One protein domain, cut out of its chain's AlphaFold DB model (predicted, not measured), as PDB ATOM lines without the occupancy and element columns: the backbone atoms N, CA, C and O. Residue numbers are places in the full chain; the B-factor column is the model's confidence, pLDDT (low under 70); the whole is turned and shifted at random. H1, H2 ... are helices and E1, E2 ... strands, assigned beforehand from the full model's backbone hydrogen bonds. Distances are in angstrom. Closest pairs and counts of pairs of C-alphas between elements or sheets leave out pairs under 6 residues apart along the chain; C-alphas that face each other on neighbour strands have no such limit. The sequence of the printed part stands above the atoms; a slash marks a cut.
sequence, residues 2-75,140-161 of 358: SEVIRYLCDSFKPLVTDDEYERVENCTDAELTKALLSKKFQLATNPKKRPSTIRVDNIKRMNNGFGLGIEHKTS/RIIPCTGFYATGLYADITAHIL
ATOM      1  N   SER A   2     -12.774  47.085 -62.378       95.25
ATOM      2  CA  SER A   2     -11.588  47.957 -62.248       95.25
ATOM      3  C   SER A   2     -11.579  48.813 -60.974       95.25
ATOM      4  O   SER A   2     -10.600  48.796 -60.238       95.25
ATOM      5  N   GLU A   3     -12.689  49.491 -60.669       95.62
ATOM      6  CA  GLU A   3     -12.817  50.324 -59.460       95.62
ATOM      7  C   GLU A   3     -12.723  49.516 -58.160       95.62
ATOM      8  O   GLU A   3     -12.129  49.969 -57.190       95.62
ATOM      9  N   VAL A   4     -13.249  48.287 -58.148       93.62
ATOM     10  CA  VAL A   4     -13.166  47.392 -56.982       93.62
ATOM     11  C   VAL A   4     -11.717  46.986 -56.730       93.62
ATOM     12  O   VAL A   4     -11.266  46.989 -55.591       93.62
ATOM     13  N   ILE A   5     -10.969  46.668 -57.789       94.38
ATOM     14  CA  ILE A   5      -9.547  46.329 -57.674       94.38
ATOM     15  C   ILE A   5      -8.753  47.541 -57.186       94.38
ATOM     16  O   ILE A   5      -7.956  47.396 -56.265       94.38
ATOM     17  N   ARG A   6      -9.014  48.734 -57.739       96.06
ATOM     18  CA  ARG A   6      -8.379  49.979 -57.283       96.06
ATOM     19  C   ARG A   6      -8.644  50.217 -55.794       96.06
ATOM     20  O   ARG A   6      -7.699  50.378 -55.035       96.06
ATOM     21  N   TYR A   7      -9.901  50.097 -55.365       94.81
ATOM     22  CA  TYR A   7     -10.284  50.188 -53.956       94.81
ATOM     23  C   TYR A   7      -9.537  49.182 -53.067       94.81
ATOM     24  O   TYR A   7      -9.071  49.547 -51.988       94.81
ATOM     25  N   LEU A   8      -9.408  47.924 -53.501       93.25
ATOM     26  CA  LEU A   8      -8.691  46.895 -52.743       93.25
ATOM     27  C   LEU A   8      -7.194  47.204 -52.635       93.25
ATOM     28  O   LEU A   8      -6.626  47.035 -51.558       93.25
ATOM     29  N   CYS A   9      -6.565  47.687 -53.708       93.06
ATOM     30  CA  CYS A   9      -5.172  48.133 -53.690       93.06
ATOM     31  C   CYS A   9      -4.970  49.323 -52.741       93.06
ATOM     32  O   CYS A   9      -4.044  49.305 -51.934       93.06
ATOM     33  N   ASP A  10      -5.864  50.312 -52.784       93.12
ATOM     34  CA  ASP A  10      -5.785  51.511 -51.943       93.12
ATOM     35  C   ASP A  10      -6.067  51.211 -50.462       93.12
ATOM     36  O   ASP A  10      -5.524  51.865 -49.564       93.12
ATOM     37  N   SER A  11      -6.912  50.213 -50.199       90.88
ATOM     38  CA  SER A  11      -7.289  49.784 -48.849       90.88
ATOM     39  C   SER A  11      -6.271  48.841 -48.210       90.88
ATOM     40  O   SER A  11      -6.271  48.701 -46.986       90.88
ATOM     41  N   PHE A  12      -5.407  48.199 -49.004       92.94
ATOM     42  CA  PHE A  12      -4.414  47.250 -48.508       92.94
ATOM     43  C   PHE A  12      -3.243  47.967 -47.826       92.94
ATOM     44  O   PHE A  12      -2.209  48.255 -48.427       92.94
ATOM     45  N   LYS A  13      -3.415  48.267 -46.538       92.12
ATOM     46  CA  LYS A  13      -2.442  48.974 -45.693       92.12
ATOM     47  C   LYS A  13      -2.244  48.234 -44.367       92.12
ATOM     48  O   LYS A  13      -3.090  47.410 -44.004       92.12
ATOM     49  N   PRO A  14      -1.153  48.492 -43.623       91.56
ATOM     50  CA  PRO A  14      -1.020  48.001 -42.254       91.56
ATOM     51  C   PRO A  14      -2.277  48.326 -41.438       91.56
ATOM     52  O   PRO A  14      -2.823  49.423 -41.548       91.56
ATOM     53  N   LEU A  15      -2.765  47.365 -40.645       88.31
ATOM     54  CA  LEU A  15      -4.021  47.524 -39.904       88.31
ATOM     55  C   LEU A  15      -3.976  48.741 -38.976       88.31
ATOM     56  O   LEU A  15      -4.978  49.428 -38.826       88.31
ATOM     57  N   VAL A  16      -2.826  49.005 -38.365       86.62
ATOM     58  CA  VAL A  16      -2.524  50.251 -37.661       86.62
ATOM     59  C   VAL A  16      -1.224  50.764 -38.257       86.62
ATOM     60  O   VAL A  16      -0.250  50.017 -38.313       86.62
ATOM     61  N   THR A  17      -1.251  51.990 -38.765       86.06
ATOM     62  CA  THR A  17      -0.047  52.679 -39.245       86.06
ATOM     63  C   THR A  17       0.734  53.252 -38.067       86.06
ATOM     64  O   THR A  17       0.149  53.507 -37.014       86.06
ATOM     65  N   ASP A  18       2.039  53.457 -38.232       84.06
ATOM     66  CA  ASP A  18       2.895  53.961 -37.152       84.06
ATOM     67  C   ASP A  18       2.423  55.351 -36.668       84.06
ATOM     68  O   ASP A  18       2.276  55.567 -35.466       84.06
ATOM     69  N   ASP A  19       1.994  56.227 -37.584       83.25
ATOM     70  CA  ASP A  19       1.396  57.533 -37.258       83.25
ATOM     71  C   ASP A  19       0.115  57.424 -36.407       83.25
ATOM     72  O   ASP A  19      -0.144  58.235 -35.515       83.25
ATOM     73  N   GLU A  20      -0.745  56.446 -36.707       81.88
ATOM     74  CA  GLU A  20      -1.961  56.199 -35.923       81.88
ATOM     75  C   GLU A  20      -1.630  55.598 -34.560       81.88
ATOM     76  O   GLU A  20      -2.346  55.861 -33.596       81.88
ATOM     77  N   TYR A  21      -0.569  54.795 -34.476       82.81
ATOM     78  CA  TYR A  21      -0.103  54.235 -33.218       82.81
ATOM     79  C   TYR A  21       0.359  55.353 -32.272       82.81
ATOM     80  O   TYR A  21      -0.165  55.444 -31.163       82.81
ATOM     81  N   GLU A  22       1.225  56.261 -32.734       82.00
ATOM     82  CA  GLU A  22       1.737  57.388 -31.934       82.00
ATOM     83  C   GLU A  22       0.622  58.315 -31.431       82.00
ATOM     84  O   GLU A  22       0.609  58.730 -30.271       82.00
ATOM     85  N   ARG A  23      -0.374  58.605 -32.279       81.00
ATOM     86  CA  ARG A  23      -1.520  59.453 -31.897       81.00
ATOM     87  C   ARG A  23      -2.371  58.843 -30.794       81.00
ATOM     88  O   ARG A  23      -3.002  59.573 -30.037       81.00
ATOM     89  N   VAL A  24      -2.441  57.518 -30.740       80.31
ATOM     90  CA  VAL A  24      -3.394  56.785 -29.906       80.31
ATOM     91  C   VAL A  24      -2.731  56.189 -28.655       80.31
ATOM     92  O   VAL A  24      -3.420  55.832 -27.693       80.31
ATOM     93  N   GLU A  25      -1.398  56.150 -28.611       75.50
ATOM     94  CA  GLU A  25      -0.597  55.664 -27.480       75.50
ATOM     95  C   GLU A  25      -0.866  56.432 -26.174       75.50
ATOM     96  O   GLU A  25      -0.893  55.836 -25.095       75.50
ATOM     97  N   ASN A  26      -1.213  57.718 -26.258       76.31
ATOM     98  CA  ASN A  26      -1.492  58.564 -25.089       76.31
ATOM     99  C   ASN A  26      -2.989  58.830 -24.829       76.31
ATOM    100  O   ASN A  26      -3.330  59.488 -23.850       76.31
ATOM    101  N   CYS A  27      -3.892  58.318 -25.672       81.38
ATOM    102  CA  CYS A  27      -5.338  58.524 -25.521       81.38
ATOM    103  C   CYS A  27      -5.980  57.593 -24.483       81.38
ATOM    104  O   CYS A  27      -5.470  56.516 -24.176       81.38
ATOM    105  N   THR A  28      -7.163  57.957 -23.991       84.19
ATOM    106  CA  THR A  28      -7.976  57.043 -23.173       84.19
ATOM    107  C   THR A  28      -8.524  55.873 -24.007       84.19
ATOM    108  O   THR A  28      -8.692  55.982 -25.223       84.19
ATOM    109  N   ASP A  29      -8.875  54.746 -23.374       80.75
ATOM    110  CA  ASP A  29      -9.432  53.570 -24.075       80.75
ATOM    111  C   ASP A  29     -10.737  53.878 -24.843       80.75
ATOM    112  O   ASP A  29     -11.021  53.286 -25.893       80.75
ATOM    113  N   ALA A  30     -11.537  54.823 -24.340       81.88
ATOM    114  CA  ALA A  30     -12.762  55.275 -24.996       81.88
ATOM    115  C   ALA A  30     -12.459  56.070 -26.277       81.88
ATOM    116  O   ALA A  30     -13.096  55.856 -27.313       81.88
ATOM    117  N   GLU A  31     -11.456  56.946 -26.229       82.94
ATOM    118  CA  GLU A  31     -10.988  57.719 -27.382       82.94
ATOM    119  C   GLU A  31     -10.305  56.826 -28.420       82.94
ATOM    120  O   GLU A  31     -10.596  56.963 -29.606       82.94
ATOM    121  N   LEU A  32      -9.502  55.846 -27.987       83.25
ATOM    122  CA  LEU A  32      -8.929  54.787 -28.831       83.25
ATOM    123  C   LEU A  32     -10.027  54.053 -29.616       83.25
ATOM    124  O   LEU A  32      -9.945  53.908 -30.837       83.25
ATOM    125  N   THR A  33     -11.092  53.632 -28.927       82.00
ATOM    126  CA  THR A  33     -12.214  52.919 -29.557       82.00
ATOM    127  C   THR A  33     -12.940  53.802 -30.579       82.00
ATOM    128  O   THR A  33     -13.354  53.324 -31.635       82.00
ATOM    129  N   LYS A  34     -13.088  55.101 -30.287       84.62
ATOM    130  CA  LYS A  34     -13.720  56.067 -31.194       84.62
ATOM    131  C   LYS A  34     -12.843  56.362 -32.414       84.62
ATOM    132  O   LYS A  34     -13.364  56.408 -33.525       84.62
ATOM    133  N   ALA A  35     -11.534  56.515 -32.221       83.25
ATOM    134  CA  ALA A  35     -10.570  56.779 -33.287       83.25
ATOM    135  C   ALA A  35     -10.477  55.614 -34.285       83.25
ATOM    136  O   ALA A  35     -10.385  55.835 -35.489       83.25
ATOM    137  N   LEU A  36     -10.568  54.370 -33.800       84.06
ATOM    138  CA  LEU A  36     -10.454  53.159 -34.623       84.06
ATOM    139  C   LEU A  36     -11.805  52.544 -35.015       84.06
ATOM    140  O   LEU A  36     -11.863  51.404 -35.485       84.06
ATOM    141  N   LEU A  37     -12.901  53.297 -34.878       85.31
ATOM    142  CA  LEU A  37     -14.248  52.825 -35.198       85.31
ATOM    143  C   LEU A  37     -14.391  52.403 -36.670       85.31
ATOM    144  O   LEU A  37     -15.101  51.443 -36.964       85.31
ATOM    145  N   SER A  38     -13.684  53.076 -37.583       86.06
ATOM    146  CA  SER A  38     -13.688  52.775 -39.023       86.06
ATOM    147  C   SER A  38     -13.157  51.374 -39.351       86.06
ATOM    148  O   SER A  38     -13.586  50.765 -40.333       86.06
ATOM    149  N   LYS A  39     -12.268  50.841 -38.503       86.88
ATOM    150  CA  LYS A  39     -11.623  49.527 -38.663       86.88
ATOM    151  C   LYS A  39     -12.432  48.391 -38.043       86.88
ATOM    152  O   LYS A  39     -12.093  47.217 -38.195       86.88
ATOM    153  N   LYS A  40     -13.517  48.722 -37.343       88.94
ATOM    154  CA  LYS A  40     -14.401  47.745 -36.721       88.94
ATOM    155  C   LYS A  40     -15.078  46.881 -37.784       88.94
ATOM    156  O   LYS A  40     -15.593  47.382 -38.776       88.94
ATOM    157  N   PHE A  41     -15.104  45.575 -37.543       89.25
ATOM    158  CA  PHE A  41     -15.646  44.534 -38.420       89.25
ATOM    159  C   PHE A  41     -14.946  44.365 -39.774       89.25
ATOM    160  O   PHE A  41     -15.410  43.563 -40.589       89.25
ATOM    161  N   GLN A  42     -13.817  45.043 -39.994       92.25
ATOM    162  CA  GLN A  42     -12.953  44.750 -41.129       92.25
ATOM    163  C   GLN A  42     -12.254  43.400 -40.947       92.25
ATOM    164  O   GLN A  42     -12.053  42.903 -39.831       92.25
ATOM    165  N   LEU A  43     -11.866  42.814 -42.073       92.81
ATOM    166  CA  LEU A  43     -11.028  41.630 -42.125       92.81
ATOM    167  C   LEU A  43      -9.560  42.057 -42.164       92.81
ATOM    168  O   LEU A  43      -9.120  42.789 -43.048       92.81
ATOM    169  N   ALA A  44      -8.802  41.572 -41.191       93.75
ATOM    170  CA  ALA A  44      -7.368  41.762 -41.112       93.75
ATOM    171  C   ALA A  44      -6.667  40.461 -41.498       93.75
ATOM    172  O   ALA A  44      -7.011  39.392 -40.990       93.75
ATOM    173  N   THR A  45      -5.673  40.541 -42.380       94.38
ATOM    174  CA  THR A  45      -4.927  39.378 -42.862       94.38
ATOM    175  C   THR A  45      -3.452  39.451 -42.488       94.38
ATOM    176  O   THR A  45      -2.827  40.509 -42.530       94.38
ATOM    177  N   ASN A  46      -2.887  38.316 -42.099       94.19
ATOM    178  CA  ASN A  46      -1.472  38.110 -41.865       94.19
ATOM    179  C   ASN A  46      -1.068  36.764 -42.491       94.19
ATOM    180  O   ASN A  46      -1.344  35.709 -41.910       94.19
ATOM    181  N   PRO A  47      -0.380  36.777 -43.646       91.25
ATOM    182  CA  PRO A  47       0.028  35.558 -44.345       91.25
ATOM    183  C   PRO A  47       0.939  34.630 -43.527       91.25
ATOM    184  O   PRO A  47       1.016  33.439 -43.814       91.25
ATOM    185  N   LYS A  48       1.632  35.154 -42.505       91.69
ATOM    186  CA  LYS A  48       2.569  34.386 -41.670       91.69
ATOM    187  C   LYS A  48       1.884  33.636 -40.524       91.69
ATOM    188  O   LYS A  48       2.530  32.826 -39.863       91.69
ATOM    189  N   LYS A  49       0.606  33.913 -40.244       88.44
ATOM    190  CA  LYS A  49      -0.138  33.330 -39.116       88.44
ATOM    191  C   LYS A  49      -1.224  32.363 -39.596       88.44
ATOM    192  O   LYS A  49      -1.691  32.424 -40.729       88.44
ATOM    193  N   ARG A  50      -1.632  31.453 -38.705       85.31
ATOM    194  CA  ARG A  50      -2.796  30.571 -38.877       85.31
ATOM    195  C   ARG A  50      -3.734  30.756 -37.673       85.31
ATOM    196  O   ARG A  50      -3.283  30.513 -36.554       85.31
ATOM    197  N   PRO A  51      -5.002  31.169 -37.861       86.12
ATOM    198  CA  PRO A  51      -5.635  31.554 -39.127       86.12
ATOM    199  C   PRO A  51      -4.985  32.802 -39.746       86.12
ATOM    200  O   PRO A  51      -4.501  33.671 -39.025       86.12
ATOM    201  N   SER A  52      -4.958  32.861 -41.080       90.06
ATOM    202  CA  SER A  52      -4.354  33.976 -41.818       90.06
ATOM    203  C   SER A  52      -5.209  35.232 -41.740       90.06
ATOM    204  O   SER A  52      -4.683  36.316 -41.523       90.06
ATOM    205  N   THR A  53      -6.527  35.095 -41.862       91.94
ATOM    206  CA  THR A  53      -7.469  36.218 -41.819       91.94
ATOM    207  C   THR A  53      -8.383  36.105 -40.608       91.94
ATOM    208  O   THR A  53      -8.919  35.031 -40.322       91.94
ATOM    209  N   ILE A  54      -8.559  37.219 -39.901       91.25
ATOM    210  CA  ILE A  54      -9.426  37.351 -38.729       91.25
ATOM    211  C   ILE A  54     -10.241  38.638 -38.818       91.25
ATOM    212  O   ILE A  54      -9.789  39.646 -39.359       91.25
ATOM    213  N   ARG A  55     -11.447  38.626 -38.256       91.81
ATOM    214  CA  ARG A  55     -12.265  39.830 -38.096       91.81
ATOM    215  C   ARG A  55     -11.793  40.652 -36.900       91.81
ATOM    216  O   ARG A  55     -11.629  40.119 -35.801       91.81
ATOM    217  N   VAL A  56     -11.685  41.959 -37.090       91.25
ATOM    218  CA  VAL A  56     -11.398  42.926 -36.028       91.25
ATOM    219  C   VAL A  56     -12.709  43.322 -35.341       91.25
ATOM    220  O   VAL A  56     -13.499  44.063 -35.917       91.25
ATOM    221  N   ASP A  57     -12.996  42.826 -34.131       88.88
ATOM    222  CA  ASP A  57     -14.199  43.261 -33.388       88.88
ATOM    223  C   ASP A  57     -13.973  44.577 -32.654       88.88
ATOM    224  O   ASP A  57     -14.881  45.405 -32.546       88.88
ATOM    225  N   ASN A  58     -12.769  44.732 -32.117       88.69
ATOM    226  CA  ASN A  58     -12.295  45.945 -31.481       88.69
ATOM    227  C   ASN A  58     -10.761  45.928 -31.438       88.69
ATOM    228  O   ASN A  58     -10.139  44.890 -31.677       88.69
ATOM    229  N   ILE A  59     -10.151  47.058 -31.097       88.38
ATOM    230  CA  ILE A  59      -8.710  47.163 -30.860       88.38
ATOM    231  C   ILE A  59      -8.518  47.677 -29.434       88.38
ATOM    232  O   ILE A  59      -9.134  48.661 -29.036       88.38
ATOM    233  N   LYS A  60      -7.698  46.973 -28.654       87.56
ATOM    234  CA  LYS A  60      -7.413  47.281 -27.248       87.56
ATOM    235  C   LYS A  60      -5.915  47.282 -26.997       87.56
ATOM    236  O   LYS A  60      -5.152  46.672 -27.742       87.56
ATOM    237  N   ARG A  61      -5.498  47.923 -25.911       85.56
ATOM    238  CA  ARG A  61      -4.126  47.815 -25.405       85.56
ATOM    239  C   ARG A  61      -3.883  46.406 -24.871       85.56
ATOM    240  O   ARG A  61      -4.785  45.783 -24.307       85.56
ATOM    241  N   MET A  62      -2.686  45.878 -25.093       82.44
ATOM    242  CA  MET A  62      -2.319  44.565 -24.571       82.44
ATOM    243  C   MET A  62      -2.104  44.619 -23.052       82.44
ATOM    244  O   MET A  62      -1.592  45.601 -22.523       82.44
ATOM    245  N   ASN A  63      -2.417  43.523 -22.352       74.69
ATOM    246  CA  ASN A  63      -2.242  43.418 -20.894       74.69
ATOM    247  C   ASN A  63      -0.781  43.606 -20.443       74.69
ATOM    248  O   ASN A  63      -0.533  43.957 -19.296       74.69
ATOM    249  N   ASN A  64       0.179  43.386 -21.347       71.56
ATOM    250  CA  ASN A  64       1.611  43.532 -21.082       71.56
ATOM    251  C   ASN A  64       2.094  44.993 -21.205       71.56
ATOM    252  O   ASN A  64       3.295  45.233 -21.145       71.56
ATOM    253  N   GLY A  65       1.194  45.955 -21.437       63.91
ATOM    254  CA  GLY A  65       1.498  47.389 -21.523       63.91
ATOM    255  C   GLY A  65       2.088  47.853 -22.858       63.91
ATOM    256  O   GLY A  65       1.919  49.012 -23.212       63.91
ATOM    257  N   PHE A  66       2.709  46.958 -23.633       66.75
ATOM    258  CA  PHE A  66       3.309  47.287 -24.926       66.75
ATOM    259  C   PHE A  66       2.431  46.838 -26.098       66.75
ATOM    260  O   PHE A  66       2.181  45.643 -26.282       66.75
ATOM    261  N   GLY A  67       2.012  47.802 -26.918       79.12
ATOM    262  CA  GLY A  67       1.375  47.559 -28.205       79.12
ATOM    263  C   GLY A  67      -0.149  47.403 -28.184       79.12
ATOM    264  O   GLY A  67      -0.804  47.202 -27.155       79.12
ATOM    265  N   LEU A  68      -0.719  47.485 -29.387       87.19
ATOM    266  CA  LEU A  68      -2.141  47.274 -29.644       87.19
ATOM    267  C   LEU A  68      -2.418  45.813 -30.016       87.19
ATOM    268  O   LEU A  68      -1.658  45.161 -30.741       87.19
ATOM    269  N   GLY A  69      -3.552  45.314 -29.539       88.88
ATOM    270  CA  GLY A  69      -4.076  43.994 -29.833       88.88
ATOM    271  C   GLY A  69      -5.476  44.057 -30.435       88.88
ATOM    272  O   GLY A  69      -6.341  44.819 -30.007       88.88
ATOM    273  N   ILE A  70      -5.709  43.198 -31.418       90.06
ATOM    274  CA  ILE A  70      -7.011  42.906 -31.998       90.06
ATOM    275  C   ILE A  70      -7.798  42.100 -30.970       90.06
ATOM    276  O   ILE A  70      -7.456  40.957 -30.656       90.06
ATOM    277  N   GLU A  71      -8.872  42.687 -30.461       88.88
ATOM    278  CA  GLU A  71      -9.889  41.969 -29.712       88.88
ATOM    279  C   GLU A  71     -10.709  41.156 -30.720       88.88
ATOM    280  O   GLU A  71     -11.469  41.710 -31.514       88.88
ATOM    281  N   HIS A  72     -10.536  39.837 -30.712       86.50
ATOM    282  CA  HIS A  72     -11.270  38.921 -31.571       86.50
ATOM    283  C   HIS A  72     -12.159  38.012 -30.721       86.50
ATOM    284  O   HIS A  72     -11.692  37.195 -29.918       86.50
ATOM    285  N   LYS A  73     -13.476  38.157 -30.884       77.25
ATOM    286  CA  LYS A  73     -14.475  37.375 -30.151       77.25
ATOM    287  C   LYS A  73     -14.804  36.116 -30.947       77.25
ATOM    288  O   LYS A  73     -15.835  36.044 -31.618       77.25
ATOM    289  N   THR A  74     -13.928  35.114 -30.857       68.44
ATOM    290  CA  THR A  74     -14.180  33.793 -31.450       68.44
ATOM    291  C   THR A  74     -15.435  33.177 -30.840       68.44
ATOM    292  O   THR A  74     -15.564  33.125 -29.619       68.44
ATOM    293  N   SER A  75     -16.328  32.644 -31.671       62.09
ATOM    294  CA  SER A  75     -17.279  31.624 -31.218       62.09
ATOM    295  C   SER A  75     -16.661  30.273 -31.560       62.09
ATOM    296  O   SER A  75     -16.482  30.009 -32.737       62.09
ATOM    297  N   ARG A 140     -10.264  36.783 -27.137       79.00
ATOM    298  CA  ARG A 140      -8.838  36.635 -27.436       79.00
ATOM    299  C   ARG A 140      -8.286  37.974 -27.898       79.00
ATOM    300  O   ARG A 140      -8.853  38.589 -28.795       79.00
ATOM    301  N   ILE A 141      -7.182  38.406 -27.296       85.75
ATOM    302  CA  ILE A 141      -6.437  39.592 -27.724       85.75
ATOM    303  C   ILE A 141      -5.223  39.100 -28.513       85.75
ATOM    304  O   ILE A 141      -4.376  38.390 -27.975       85.75
ATOM    305  N   ILE A 142      -5.170  39.426 -29.802       87.56
ATOM    306  CA  ILE A 142      -4.115  39.000 -30.730       87.56
ATOM    307  C   ILE A 142      -3.270  40.229 -31.091       87.56
ATOM    308  O   ILE A 142      -3.855  41.234 -31.475       87.56
ATOM    309  N   PRO A 143      -1.927  40.189 -31.041       88.38
ATOM    310  CA  PRO A 143      -1.102  41.350 -31.391       88.38
ATOM    311  C   PRO A 143      -1.378  41.856 -32.814       88.38
ATOM    312  O   PRO A 143      -1.368  41.049 -33.752       88.38
ATOM    313  N   CYS A 144      -1.565  43.172 -32.983       86.81
ATOM    314  CA  CYS A 144      -1.813  43.816 -34.286       86.81
ATOM    315  C   CYS A 144      -0.614  43.724 -35.249       86.81
ATOM    316  O   CYS A 144      -0.767  43.897 -36.457       86.81
ATOM    317  N   THR A 145       0.582  43.431 -34.736       85.81
ATOM    318  CA  THR A 145       1.832  43.410 -35.504       85.81
ATOM    319  C   THR A 145       1.761  42.455 -36.702       85.81
ATOM    320  O   THR A 145       1.523  41.247 -36.545       85.81
ATOM    321  N   GLY A 146       2.013  42.995 -37.896       86.88
ATOM    322  CA  GLY A 146       2.042  42.248 -39.156       86.88
ATOM    323  C   GLY A 146       0.670  41.922 -39.753       86.88
ATOM    324  O   GLY A 146       0.610  41.129 -40.691       86.88
ATOM    325  N   PHE A 147      -0.420  42.481 -39.216       92.62
ATOM    326  CA  PHE A 147      -1.737  42.413 -39.847       92.62
ATOM    327  C   PHE A 147      -1.948  43.579 -40.815       92.62
ATOM    328  O   PHE A 147      -1.622  44.724 -40.508       92.62
ATOM    329  N   TYR A 148      -2.551  43.277 -41.959       93.94
ATOM    330  CA  TYR A 148      -2.941  44.231 -42.992       93.94
ATOM    331  C   TYR A 148      -4.464  44.303 -43.068       93.94
ATOM    332  O   TYR A 148      -5.136  43.269 -43.012       93.94
ATOM    333  N   ALA A 149      -5.010  45.508 -43.191       92.56
ATOM    334  CA  ALA A 149      -6.418  45.713 -43.497       92.56
ATOM    335  C   ALA A 149      -6.661  45.362 -44.969       92.56
ATOM    336  O   ALA A 149      -5.914  45.798 -45.838       92.56
ATOM    337  N   THR A 150      -7.687  44.563 -45.263       90.75
ATOM    338  CA  THR A 150      -7.992  44.177 -46.652       90.75
ATOM    339  C   THR A 150      -8.994  45.107 -47.339       90.75
ATOM    340  O   THR A 150      -9.237  44.953 -48.532       90.75
ATOM    341  N   GLY A 151      -9.635  46.017 -46.597       89.19
ATOM    342  CA  GLY A 151     -10.785  46.802 -47.073       89.19
ATOM    343  C   GLY A 151     -12.092  46.007 -47.172       89.19
ATOM    344  O   GLY A 151     -13.142  46.572 -47.456       89.19
ATOM    345  N   LEU A 152     -12.062  44.697 -46.911       92.19
ATOM    346  CA  LEU A 152     -13.258  43.860 -46.891       92.19
ATOM    347  C   LEU A 152     -13.833  43.781 -45.480       92.19
ATOM    348  O   LEU A 152     -13.099  43.694 -44.493       92.19
ATOM    349  N   TYR A 153     -15.157  43.742 -45.400       91.69
ATOM    350  CA  TYR A 153     -15.895  43.636 -44.149       91.69
ATOM    351  C   TYR A 153     -16.483  42.231 -43.954       91.69
ATOM    352  O   TYR A 153     -16.552  41.399 -44.865       91.69
ATOM    353  N   ALA A 154     -16.864  41.941 -42.710       88.50
ATOM    354  CA  ALA A 154     -17.388  40.639 -42.299       88.50
ATOM    355  C   ALA A 154     -18.717  40.243 -42.981       88.50
ATOM    356  O   ALA A 154     -19.040  39.057 -43.060       88.50
ATOM    357  N   ASP A 155     -19.484  41.203 -43.492       89.38
ATOM    358  CA  ASP A 155     -20.737  41.001 -44.230       89.38
ATOM    359  C   ASP A 155     -20.544  40.217 -45.531       89.38
ATOM    360  O   ASP A 155     -21.315  39.298 -45.823       89.38
ATOM    361  N   ILE A 156     -19.479  40.509 -46.273       91.00
ATOM    362  CA  ILE A 156     -19.142  39.831 -47.528       91.00
ATOM    363  C   ILE A 156     -18.928  38.333 -47.281       91.00
ATOM    364  O   ILE A 156     -19.370  37.499 -48.071       91.00
ATOM    365  N   THR A 157     -18.332  37.959 -46.144       87.94
ATOM    366  CA  THR A 157     -18.082  36.541 -45.835       87.94
ATOM    367  C   THR A 157     -19.361  35.721 -45.695       87.94
ATOM    368  O   THR A 157     -19.397  34.572 -46.130       87.94
ATOM    369  N   ALA A 158     -20.433  36.308 -45.155       82.81
ATOM    370  CA  ALA A 158     -21.718  35.627 -45.040       82.81
ATOM    371  C   ALA A 158     -22.339  35.359 -46.421       82.81
ATOM    372  O   ALA A 158     -22.849  34.265 -46.659       82.81
ATOM    373  N   HIS A 159     -22.239  36.319 -47.345       89.62
ATOM    374  CA  HIS A 159     -22.724  36.168 -48.719       89.62
ATOM    375  C   HIS A 159     -21.939  35.105 -49.495       89.62
ATOM    376  O   HIS A 159     -22.541  34.292 -50.190       89.62
ATOM    377  N   ILE A 160     -20.613  35.055 -49.326       90.44
ATOM    378  CA  ILE A 160     -19.767  34.034 -49.963       90.44
ATOM    379  C   ILE A 160     -20.194  32.628 -49.529       90.44
ATOM    380  O   ILE A 160     -20.327  31.737 -50.363       90.44
ATOM    381  N   LEU A 161     -20.453  32.416 -48.238       86.62
ATOM    382  CA  LEU A 161     -20.875  31.104 -47.741       86.62
ATOM    383  C   LEU A 161     -22.267  30.699 -48.249       86.62
ATOM    384  O   LEU A 161     -22.490  29.525 -48.541       86.62
TER     385      LEU A 161
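AT A GLANCE: This is residues 2 to 75 and 140 to 161 of the 358 residues of the protein "RNase III domain-containing protein" of Cylicostephanus goldi (UniProt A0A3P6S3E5). Two small three-stranded sheets sit one after the other along the domain, only partly face to face, and E2 runs on from the first into E3 of the second. H1 reaches out from E6 and H4 leads off the end of E6, both by the first sheet, while H3 is beside E3 with H2 near it. The printed part has 96 residues, in the order H1 H2 H3 E1 E2 E3 E4 E5 E6 H4; the sheets, E2 - E1 - E6 and E3 - E4 - E5, are antiparallel, and the class is mixed, helices and strands. The whole is compact and rounded, with a radius of gyration of the C-alphas of 13.5 A and spans of 40 by 30 by 25 A.

HOW THE PARTS SIT: Start with H1, residues 2 to 11, which only grazes the first sheet with residues 7 to 11; its closest C-alphas to E6, residues 148 to 153, are Ser 11 and Gly 151, 4.9 A apart. Next, residues 13 to 14 pair with residues 148 to 149, antiparallel. H2, residues 18 to 25, and H3, residues 29 to 35, are close but not clearly touching, with the C-alphas of Val 24 and Leu 32 closest at 6.0 A; they run opposite ways at 37 degrees, a tilt only just steep. H3 only grazes the second sheet, its closest C-alphas to E3, residues 58 to 61, being Thr 33 and Ile 59, 6.9 A apart. E1, residues 42 to 45, and E2, residues 53 to 55, form a hairpin, with N 44 and O 54 2.8 A apart; look for N 43 of E1 and O 152 of E6 at 2.9 A. E2 runs on into E3 across a break of 2 residues, at 95 degrees. E3 and E4, residues 68 to 72, form a hairpin, with N 69 and O 60 at 2.8 A; E4 and E5, residues 140 to 143, have N 70 and O 142 at 2.7 A. H4, residues 154 to 161, only grazes the first sheet, with Gln 42 of E1 and Ala 154 6.2 A apart at their C-alphas. Every O i to N i+4 pair is within hydrogen-bond range in H1, H2 and H3, and 3 of 4 in H4.

IN THESE COORDINATES: Find C-alpha 2 at (-11.588, 47.957, -62.248); from there H1 runs 14.2 A. E4 spans 12.5 A and E6 13.0 A, from C-alpha 148 at (-2.941, 44.231, -42.992). H4 runs 11.5 A to C-alpha 161 at (-20.875, 31.104, -47.741).

THE WHOLE: The C-alphas farthest apart are Ser 2 and Asn 64, 43.5 A. Residues 76 to 139 are not printed, and C-alphas 75 and 140 are 10.5 A apart across the cut. Of the links printed whole, none is long. Model confidence is under 70 at residues 65 to 66 and 74 to 75.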